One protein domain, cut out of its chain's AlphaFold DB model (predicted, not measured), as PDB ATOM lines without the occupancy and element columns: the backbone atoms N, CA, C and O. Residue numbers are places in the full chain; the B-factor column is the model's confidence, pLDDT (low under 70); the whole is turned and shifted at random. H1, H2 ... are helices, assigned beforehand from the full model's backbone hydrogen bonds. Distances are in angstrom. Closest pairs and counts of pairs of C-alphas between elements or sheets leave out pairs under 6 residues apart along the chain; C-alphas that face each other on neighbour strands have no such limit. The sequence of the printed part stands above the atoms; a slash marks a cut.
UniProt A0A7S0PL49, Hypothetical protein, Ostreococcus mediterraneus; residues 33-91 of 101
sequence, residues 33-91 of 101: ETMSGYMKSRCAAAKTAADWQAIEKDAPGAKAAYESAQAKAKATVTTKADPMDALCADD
ATOM      1  N   GLU A  33     -38.807 -11.460 -39.538       65.38
ATOM      2  CA  GLU A  33     -38.242 -12.211 -38.413       65.38
ATOM      3  C   GLU A  33     -37.559 -11.315 -37.380       65.38
ATOM      4  O   GLU A  33     -37.774 -11.476 -36.181       65.38
ATOM      5  N   THR A  34     -36.820 -10.306 -37.845       69.62
ATOM      6  CA  THR A  34     -36.112  -9.350 -36.984       69.62
ATOM      7  C   THR A  34     -37.002  -8.240 -36.421       69.62
ATOM      8  O   THR A  34     -36.523  -7.430 -35.630       69.62
ATOM      9  N   MET A  35     -38.282  -8.162 -36.811       71.81
ATOM     10  CA  MET A  35     -39.198  -7.181 -36.226       71.81
ATOM     11  C   MET A  35     -39.492  -7.505 -34.765       71.81
ATOM     12  O   MET A  35     -39.755  -8.655 -34.402       71.81
ATOM     13  N   SER A  36     -39.536  -6.458 -33.938       77.31
ATOM     14  CA  SER A  36     -40.022  -6.568 -32.565       77.31
ATOM     15  C   SER A  36     -41.473  -7.060 -32.546       77.31
ATOM     16  O   SER A  36     -42.251  -6.797 -33.469       77.31
ATOM     17  N   GLY A  37     -41.863  -7.751 -31.469       78.31
ATOM     18  CA  GLY A  37     -43.236  -8.248 -31.310       78.31
ATOM     19  C   GLY A  37     -44.287  -7.139 -31.440       78.31
ATOM     20  O   GLY A  37     -45.334  -7.352 -32.038       78.31
ATOM     21  N   TYR A  38     -43.959  -5.926 -30.987       80.50
ATOM     22  CA  TYR A  38     -44.804  -4.746 -31.165       80.50
ATOM     23  C   TYR A  38     -45.074  -4.422 -32.644       80.50
ATOM     24  O   TYR A  38     -46.227  -4.207 -33.021       80.50
ATOM     25  N   MET A  39     -44.045  -4.437 -33.499       77.62
ATOM     26  CA  MET A  39     -44.225  -4.161 -34.929       77.62
ATOM     27  C   MET A  39     -44.992  -5.267 -35.646       77.62
ATOM     28  O   MET A  39     -45.847  -4.963 -36.475       77.62
ATOM     29  N   LYS A  40     -44.779  -6.534 -35.272       81.38
ATOM     30  CA  LYS A  40     -45.584  -7.653 -35.790       81.38
ATOM     31  C   LYS A  40     -47.071  -7.463 -35.459       81.38
ATOM     32  O   LYS A  40     -47.911  -7.575 -36.350       81.38
ATOM     33  N   SER A  41     -47.395  -7.084 -34.220       82.44
ATOM     34  CA  SER A  41     -48.776  -6.799 -33.804       82.44
ATOM     35  C   SER A  41     -49.379  -5.589 -34.520       82.44
ATOM     36  O   SER A  41     -50.545  -5.635 -34.903       82.44
ATOM     37  N   ARG A  42     -48.601  -4.522 -34.763       83.75
ATOM     38  CA  ARG A  42     -49.071  -3.371 -35.552       83.75
ATOM     39  C   ARG A  42     -49.363  -3.742 -37.003       83.75
ATOM     40  O   ARG A  42     -50.410  -3.351 -37.504       83.75
ATOM     41  N   CYS A  43     -48.497  -4.524 -37.650       82.06
ATOM     42  CA  CYS A  43     -48.742  -5.027 -39.005       82.06
ATOM     43  C   CYS A  43     -49.999  -5.911 -39.073       82.06
ATOM     44  O   CYS A  43     -50.770  -5.800 -40.019       82.06
ATOM     45  N   ALA A  44     -50.246  -6.749 -38.059       80.12
ATOM     46  CA  ALA A  44     -51.456  -7.573 -37.987       80.12
ATOM     47  C   ALA A  44     -52.735  -6.755 -37.711       80.12
ATOM     48  O   ALA A  44     -53.814  -7.110 -38.184       80.12
ATOM     49  N   ALA A  45     -52.625  -5.659 -36.954       83.06
ATOM     50  CA  ALA A  45     -53.738  -4.759 -36.651       83.06
ATOM     51  C   ALA A  45     -54.039  -3.755 -37.779       83.06
ATOM     52  O   ALA A  45     -55.124  -3.173 -37.796       83.06
ATOM     53  N   ALA A  46     -53.105  -3.551 -38.713       83.19
ATOM     54  CA  ALA A  46     -53.241  -2.606 -39.813       83.19
ATOM     55  C   ALA A  46     -54.287  -3.076 -40.830       83.19
ATOM     56  O   ALA A  46     -54.065  -4.003 -41.612       83.19
ATOM     57  N   LYS A  47     -55.441  -2.405 -40.832       79.31
ATOM     58  CA  LYS A  47     -56.559  -2.695 -41.747       79.31
ATOM     59  C   LYS A  47     -56.740  -1.618 -42.808       79.31
ATOM     60  O   LYS A  47     -57.348  -1.880 -43.841       79.31
ATOM     61  N   THR A  48     -56.221  -0.415 -42.566       81.69
ATOM     62  CA  THR A  48     -56.408   0.738 -43.449       81.69
ATOM     63  C   THR A  48     -55.099   1.170 -44.105       81.69
ATOM     64  O   THR A  48     -54.008   0.906 -43.601       81.69
ATOM     65  N   ALA A  49     -55.190   1.869 -45.241       81.69
ATOM     66  CA  ALA A  49     -54.012   2.410 -45.925       81.69
ATOM     67  C   ALA A  49     -53.234   3.422 -45.058       81.69
ATOM     68  O   ALA A  49     -52.013   3.507 -45.171       81.69
ATOM     69  N   ALA A  50     -53.922   4.146 -44.168       84.12
ATOM     70  CA  ALA A  50     -53.300   5.086 -43.241       84.12
ATOM     71  C   ALA A  50     -52.449   4.372 -42.175       84.12
ATOM     72  O   ALA A  50     -51.345   4.825 -41.874       84.12
ATOM     73  N   ASP A  51     -52.913   3.226 -41.664       82.12
ATOM     74  CA  ASP A  51     -52.143   2.410 -40.717       82.12
ATOM     75  C   ASP A  51     -50.849   1.904 -41.355       82.12
ATOM     76  O   ASP A  51     -49.780   1.991 -40.751       82.12
ATOM     77  N   TRP A  52     -50.937   1.437 -42.604       81.06
ATOM     78  CA  TRP A  52     -49.767   0.995 -43.359       81.06
ATOM     79  C   TRP A  52     -48.791   2.138 -43.621       81.06
ATOM     80  O   TRP A  52     -47.598   1.946 -43.417       81.06
ATOM     81  N   GLN A  53     -49.268   3.337 -43.971       83.81
ATOM     82  CA  GLN A  53     -48.387   4.498 -44.125       83.81
ATOM     83  C   GLN A  53     -47.693   4.893 -42.818       83.81
ATOM     84  O   GLN A  53     -46.512   5.230 -42.841       83.81
ATOM     85  N   ALA A  54     -48.389   4.833 -41.678       83.75
ATOM     86  CA  ALA A  54     -47.781   5.105 -40.376       83.75
ATOM     87  C   ALA A  54     -46.698   4.067 -40.037       83.75
ATOM     88  O   ALA A  54     -45.591   4.431 -39.651       83.75
ATOM     89  N   ILE A  55     -46.991   2.782 -40.254       81.31
ATOM     90  CA  ILE A  55     -46.040   1.683 -40.043       81.31
ATOM     91  C   ILE A  55     -44.836   1.806 -40.974       81.31
ATOM     92  O   ILE A  55     -43.715   1.564 -40.550       81.31
ATOM     93  N   GLU A  56     -45.035   2.211 -42.223       81.81
ATOM     94  CA  GLU A  56     -43.963   2.357 -43.208       81.81
ATOM     95  C   GLU A  56     -43.074   3.575 -42.924       81.81
ATOM     96  O   GLU A  56     -41.886   3.571 -43.251       81.81
ATOM     97  N   LYS A  57     -43.621   4.586 -42.238       80.94
ATOM     98  CA  LYS A  57     -42.864   5.723 -41.705       80.94
ATOM     99  C   LYS A  57     -41.980   5.324 -40.520       80.94
ATOM    100  O   LYS A  57     -40.851   5.798 -40.427       80.94
ATOM    101  N   ASP A  58     -42.488   4.456 -39.644       76.19
ATOM    102  CA  ASP A  58     -41.763   3.951 -38.471       76.19
ATOM    103  C   ASP A  58     -40.767   2.828 -38.833       76.19
ATOM    104  O   ASP A  58     -39.712   2.687 -38.216       76.19
ATOM    105  N   ALA A  59     -41.101   2.015 -39.836       74.06
ATOM    106  CA  ALA A  59     -40.351   0.849 -40.284       74.06
ATOM    107  C   ALA A  59     -40.449   0.703 -41.819       74.06
ATOM    108  O   ALA A  59     -41.338   0.012 -42.335       74.06
ATOM    109  N   PRO A  60     -39.524   1.318 -42.579       74.88
ATOM    110  CA  PRO A  60     -39.545   1.240 -44.034       74.88
ATOM    111  C   PRO A  60     -39.344  -0.207 -44.502       74.88
ATOM    112  O   PRO A  60     -38.397  -0.887 -44.100       74.88
ATOM    113  N   GLY A  61     -40.256  -0.688 -45.351       73.19
ATOM    114  CA  GLY A  61     -40.278  -2.072 -45.834       73.19
ATOM    115  C   GLY A  61     -41.060  -3.051 -44.954       73.19
ATOM    116  O   GLY A  61     -41.138  -4.233 -45.290       73.19
ATOM    117  N   ALA A  62     -41.691  -2.590 -43.866       74.25
ATOM    118  CA  ALA A  62     -42.481  -3.455 -42.990       74.25
ATOM    119  C   ALA A  62     -43.683  -4.103 -43.692       74.25
ATOM    120  O   ALA A  62     -43.996  -5.261 -43.417       74.25
ATOM    121  N   LYS A  63     -44.308  -3.402 -44.646       75.81
ATOM    122  CA  LYS A  63     -45.403  -3.952 -45.451       75.81
ATOM    123  C   LYS A  63     -44.937  -5.123 -46.322       75.81
ATOM    124  O   LYS A  63     -45.496  -6.212 -46.233       75.81
ATOM    125  N   ALA A  64     -43.861  -4.934 -47.088       77.94
ATOM    126  CA  ALA A  64     -43.278  -5.988 -47.922       77.94
ATOM    127  C   ALA A  64     -42.780  -7.185 -47.086       77.94
ATOM    128  O   ALA A  64     -42.910  -8.348 -47.473       77.94
ATOM    129  N   ALA A  65     -42.240  -6.917 -45.898       77.44
ATOM    130  CA  ALA A  65     -41.835  -7.949 -44.957       77.44
ATOM    131  C   ALA A  65     -43.039  -8.739 -44.400       77.44
ATOM    132  O   ALA A  65     -42.968  -9.962 -44.305       77.44
ATOM    133  N   TYR A  66     -44.156  -8.077 -44.088       77.69
ATOM    134  CA  TYR A  66     -45.387  -8.745 -43.655       77.69
ATOM    135  C   TYR A  66     -46.021  -9.587 -44.771       77.69
ATOM    136  O   TYR A  66     -46.370 -10.743 -44.542       77.69
ATOM    137  N   GLU A  67     -46.108  -9.057 -45.993       77.75
ATOM    138  CA  GLU A  67     -46.626  -9.796 -47.154       77.75
ATOM    139  C   GLU A  67     -45.764 -11.021 -47.481       77.75
ATOM    140  O   GLU A  67     -46.289 -12.113 -47.698       77.75
ATOM    141  N   SER A  68     -44.435 -10.886 -47.448       74.81
ATOM    142  CA  SER A  68     -43.531 -12.024 -47.660       74.81
ATOM    143  C   SER A  68     -43.605 -13.060 -46.533       74.81
ATOM    144  O   SER A  68     -43.473 -14.257 -46.798       74.81
ATOM    145  N   ALA A  69     -43.867 -12.645 -45.292       74.12
ATOM    146  CA  ALA A  69     -44.116 -13.561 -44.182       74.12
ATOM    147  C   ALA A  69     -45.450 -14.308 -44.329       74.12
ATOM    148  O   ALA A  69     -45.487 -15.522 -44.141       74.12
ATOM    149  N   GLN A  70     -46.518 -13.620 -44.738       73.31
ATOM    150  CA  GLN A  70     -47.811 -14.233 -45.066       73.31
ATOM    151  C   GLN A  70     -47.685 -15.227 -46.229       73.31
ATOM    152  O   GLN A  70     -48.204 -16.340 -46.156       73.31
ATOM    153  N   ALA A  71     -46.940 -14.873 -47.281       70.56
ATOM    154  CA  ALA A  71     -46.681 -15.766 -48.408       70.56
ATOM    155  C   ALA A  71     -45.915 -17.028 -47.976       70.56
ATOM    156  O   ALA A  71     -46.276 -18.132 -48.379       70.56
ATOM    157  N   LYS A  72     -44.905 -16.892 -47.105       65.38
ATOM    158  CA  LYS A  72     -44.181 -18.036 -46.527       65.38
ATOM    159  C   LYS A  72     -45.061 -18.892 -45.617       65.38
ATOM    160  O   LYS A  72     -44.972 -20.115 -45.682       65.38
ATOM    161  N   ALA A  73     -45.919 -18.278 -44.803       64.19
ATOM    162  CA  ALA A  73     -46.872 -19.003 -43.967       64.19
ATOM    163  C   ALA A  73     -47.850 -19.812 -44.832       64.19
ATOM    164  O   ALA A  73     -48.023 -21.005 -44.603       64.19
ATOM    165  N   LYS A  74     -48.399 -19.204 -45.891       58.50
ATOM    166  CA  LYS A  74     -49.280 -19.885 -46.847       58.50
ATOM    167  C   LYS A  74     -48.563 -21.026 -47.575       58.50
ATOM    168  O   LYS A  74     -49.108 -22.121 -47.646       58.50
ATOM    169  N   ALA A  75     -47.328 -20.800 -48.029       57.34
ATOM    170  CA  ALA A  75     -46.514 -21.826 -48.679       57.34
ATOM    171  C   ALA A  75     -46.218 -23.017 -47.750       57.34
ATOM    172  O   ALA A  75     -46.277 -24.157 -48.194       57.34
ATOM    173  N   THR A  76     -45.969 -22.757 -46.460       54.62
ATOM    174  CA  THR A  76     -45.714 -23.795 -45.444       54.62
ATOM    175  C   THR A  76     -46.956 -24.643 -45.155       54.62
ATOM    176  O   THR A  76     -46.834 -25.814 -44.808       54.62
ATOM    177  N   VAL A  77     -48.159 -24.076 -45.298       52.69
ATOM    178  CA  VAL A  77     -49.414 -24.828 -45.147       52.69
ATOM    179  C   VAL A  77     -49.655 -25.725 -46.363       52.69
ATOM    180  O   VAL A  77     -49.976 -26.896 -46.190       52.69
ATOM    181  N   THR A  78     -49.423 -25.232 -47.584       51.62
ATOM    182  CA  THR A  78     -49.589 -26.039 -48.809       51.62
ATOM    183  C   THR A  78     -48.539 -27.127 -48.999       51.62
ATOM    184  O   THR A  78     -48.826 -28.089 -49.689       51.62
ATOM    185  N   THR A  79     -47.341 -27.020 -48.418       53.19
ATOM    186  CA  THR A  79     -46.342 -28.105 -48.495       53.19
ATOM    187  C   THR A  79     -46.554 -29.205 -47.459       53.19
ATOM    188  O   THR A  79     -45.888 -30.232 -47.527       53.19
ATOM    189  N   LYS A  80     -47.434 -28.985 -46.474       51.78
ATOM    190  CA  LYS A  80     -47.717 -29.952 -45.405       51.78
ATOM    191  C   LYS A  80     -48.919 -30.846 -45.710       51.78
ATOM    192  O   LYS A  80     -49.038 -31.903 -45.105       51.78
ATOM    193  N   ALA A  81     -49.782 -30.414 -46.624       51.84
ATOM    194  CA  ALA A  81     -50.744 -31.277 -47.288       51.84
ATOM    195  C   ALA A  81     -50.071 -31.804 -48.555       51.84
ATOM    196  O   ALA A  81     -49.674 -31.011 -49.412       51.84
ATOM    197  N   ASP A  82     -49.894 -33.117 -48.655       54.72
ATOM    198  CA  ASP A  82     -49.455 -33.723 -49.904       54.72
ATOM    199  C   ASP A  82     -50.479 -33.331 -50.989       54.72
ATOM    200  O   ASP A  82     -51.688 -33.417 -50.746       54.72
ATOM    201  N   PRO A  83     -50.064 -32.848 -52.169       58.28
ATOM    202  CA  PRO A  83     -51.001 -32.445 -53.217       58.28
ATOM    203  C   PRO A  83     -51.950 -33.581 -53.638       58.28
ATOM    204  O   PRO A  83     -53.039 -33.298 -54.130       58.28
ATOM    205  N   MET A  84     -51.571 -34.842 -53.393       53.19
ATOM    206  CA  MET A  84     -52.436 -36.012 -53.576       53.19
ATOM    207  C   MET A  84     -53.531 -36.111 -52.502       53.19
ATOM    208  O   MET A  84     -54.675 -36.385 -52.840       53.19
ATOM    209  N   ASP A  85     -53.228 -35.812 -51.232       59.88
ATOM    210  CA  ASP A  85     -54.224 -35.792 -50.146       59.88
ATOM    211  C   ASP A  85     -55.265 -34.683 -50.347       59.88
ATOM    212  O   ASP A  85     -56.449 -34.881 -50.083       59.88
ATOM    213  N   ALA A  86     -54.844 -33.522 -50.857       58.78
ATOM    214  CA  ALA A  86     -55.769 -32.446 -51.208       58.78
ATOM    215  C   ALA A  86     -56.714 -32.861 -52.354       58.78
ATOM    216  O   ALA A  86     -57.918 -32.639 -52.260       58.78
ATOM    217  N   LEU A  87     -56.194 -33.533 -53.393       57.00
ATOM    218  CA  LEU A  87     -57.012 -34.037 -54.503       57.00
ATOM    219  C   LEU A  87     -58.020 -35.104 -54.047       57.00
ATOM    220  O   LEU A  87     -59.165 -35.105 -54.489       57.00
ATOM    221  N   CYS A  88     -57.607 -35.990 -53.138       57.62
ATOM    222  CA  CYS A  88     -58.473 -37.033 -52.595       57.62
ATOM    223  C   CYS A  88     -59.512 -36.510 -51.591       57.62
ATOM    224  O   CYS A  88     -60.545 -37.153 -51.404       57.62
ATOM    225  N   ALA A  89     -59.267 -35.355 -50.961       63.75
ATOM    226  CA  ALA A  89     -60.234 -34.682 -50.095       63.75
ATOM    227  C   ALA A  89     -61.344 -33.969 -50.888       63.75
ATOM    228  O   ALA A  89     -62.497 -33.980 -50.452       63.75
ATOM    229  N   ASP A  90     -61.010 -33.374 -52.038       61.44
ATOM    230  CA  ASP A  90     -61.976 -32.701 -52.916       61.44
ATOM    231  C   ASP A  90     -62.744 -33.693 -53.821       61.44
ATOM    232  O   ASP A  90     -63.941 -33.507 -54.042       61.44
ATOM    233  N   ASP A  91     -62.109 -34.783 -54.278       54.97
ATOM    234  CA  ASP A  91     -62.728 -35.820 -55.123       54.97
ATOM    235  C   ASP A  91     -62.406 -37.254 -54.635       54.97
ATOM    236  O   ASP A  91     -61.589 -37.973 -55.226       54.97
TER     237      ASP A  91
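Overview. This is residues 33 to 91 of the 101 residues of the protein "Hypothetical protein" of Ostreococcus mediterraneus (UniProt A0A7S0PL49). A short helical hairpin, H1 and H2 side by side, packs on the first turns of a long helix, H3, which runs off across them as an arm and leads to a small fourth helix, H4, at its far end. The arm makes the length: residues 70 to 77 of H3 and residues 79 to 85 stand free, and H4 touches no other helix. The printed part has 59 residues with four named helices in the order H1, H2, H3, H4 and no named strand; its class is all helix. It is only just extended, close to loose, with a radius of gyration of the C-alphas of 15.8 A and spans of 47 by 23 by 15 A.

Arrangement. H1, residues 37 to 45, and H2, residues 49 to 58, form a helical hairpin: they touch and run opposite ways at a shallow tilt of 18 degrees. Their closest C-alphas, those of Cys 43 and Ile 55, are 7.3 A apart. H3, residues 62 to 78, touches H1 with residues 62 to 66 alone, and their lines are about perpendicular at 81 degrees. The closest C-alphas there, those of Cys 43 and Tyr 66, are 6.8 A apart. H3 touches H2 with residues 62 to 63 alone, the closest C-alphas being those of Glu 56 and Ala 62 at 6.0 A; at 71 degrees the two are only just about perpendicular. With one of these three pairs at a shallow tilt, the helix packing is mostly crossed, meaning at large angles, but only just. H4, residues 83 to 90, and H3 meet only through their link. H4 is apart from H1 and from H2. In H1, H2, H3 and H4 every backbone O i to N i+4 pair is within hydrogen-bond range.

Along the chain. H1 begins at Gly 37, with its C-alpha at (-43.236, -8.248, -31.310), and measures 12.3 A from first to last C-alpha. H2 runs from Ala 49 to Asp 58 over 14.4 A. H3, the longest helix with 17 residues, runs 24.4 A from C-alpha 62 at (-42.481, -3.455, -42.990) to C-alpha 78. H4 spans 11.0 A and ends at Asp 90, with its C-alpha at (-61.976, -32.701, -52.916).

Size, cuts and confidence. The C-alphas of Lys 57 and Asp 91, the two farthest apart, are 48.0 A from each other. The printed part has no cut, and its three links between helices are tight. The mean pLDDT of the printed part is 71.0; residues 33 to 34 and 72 to 91 are under 70, and H4 has a mean of 59.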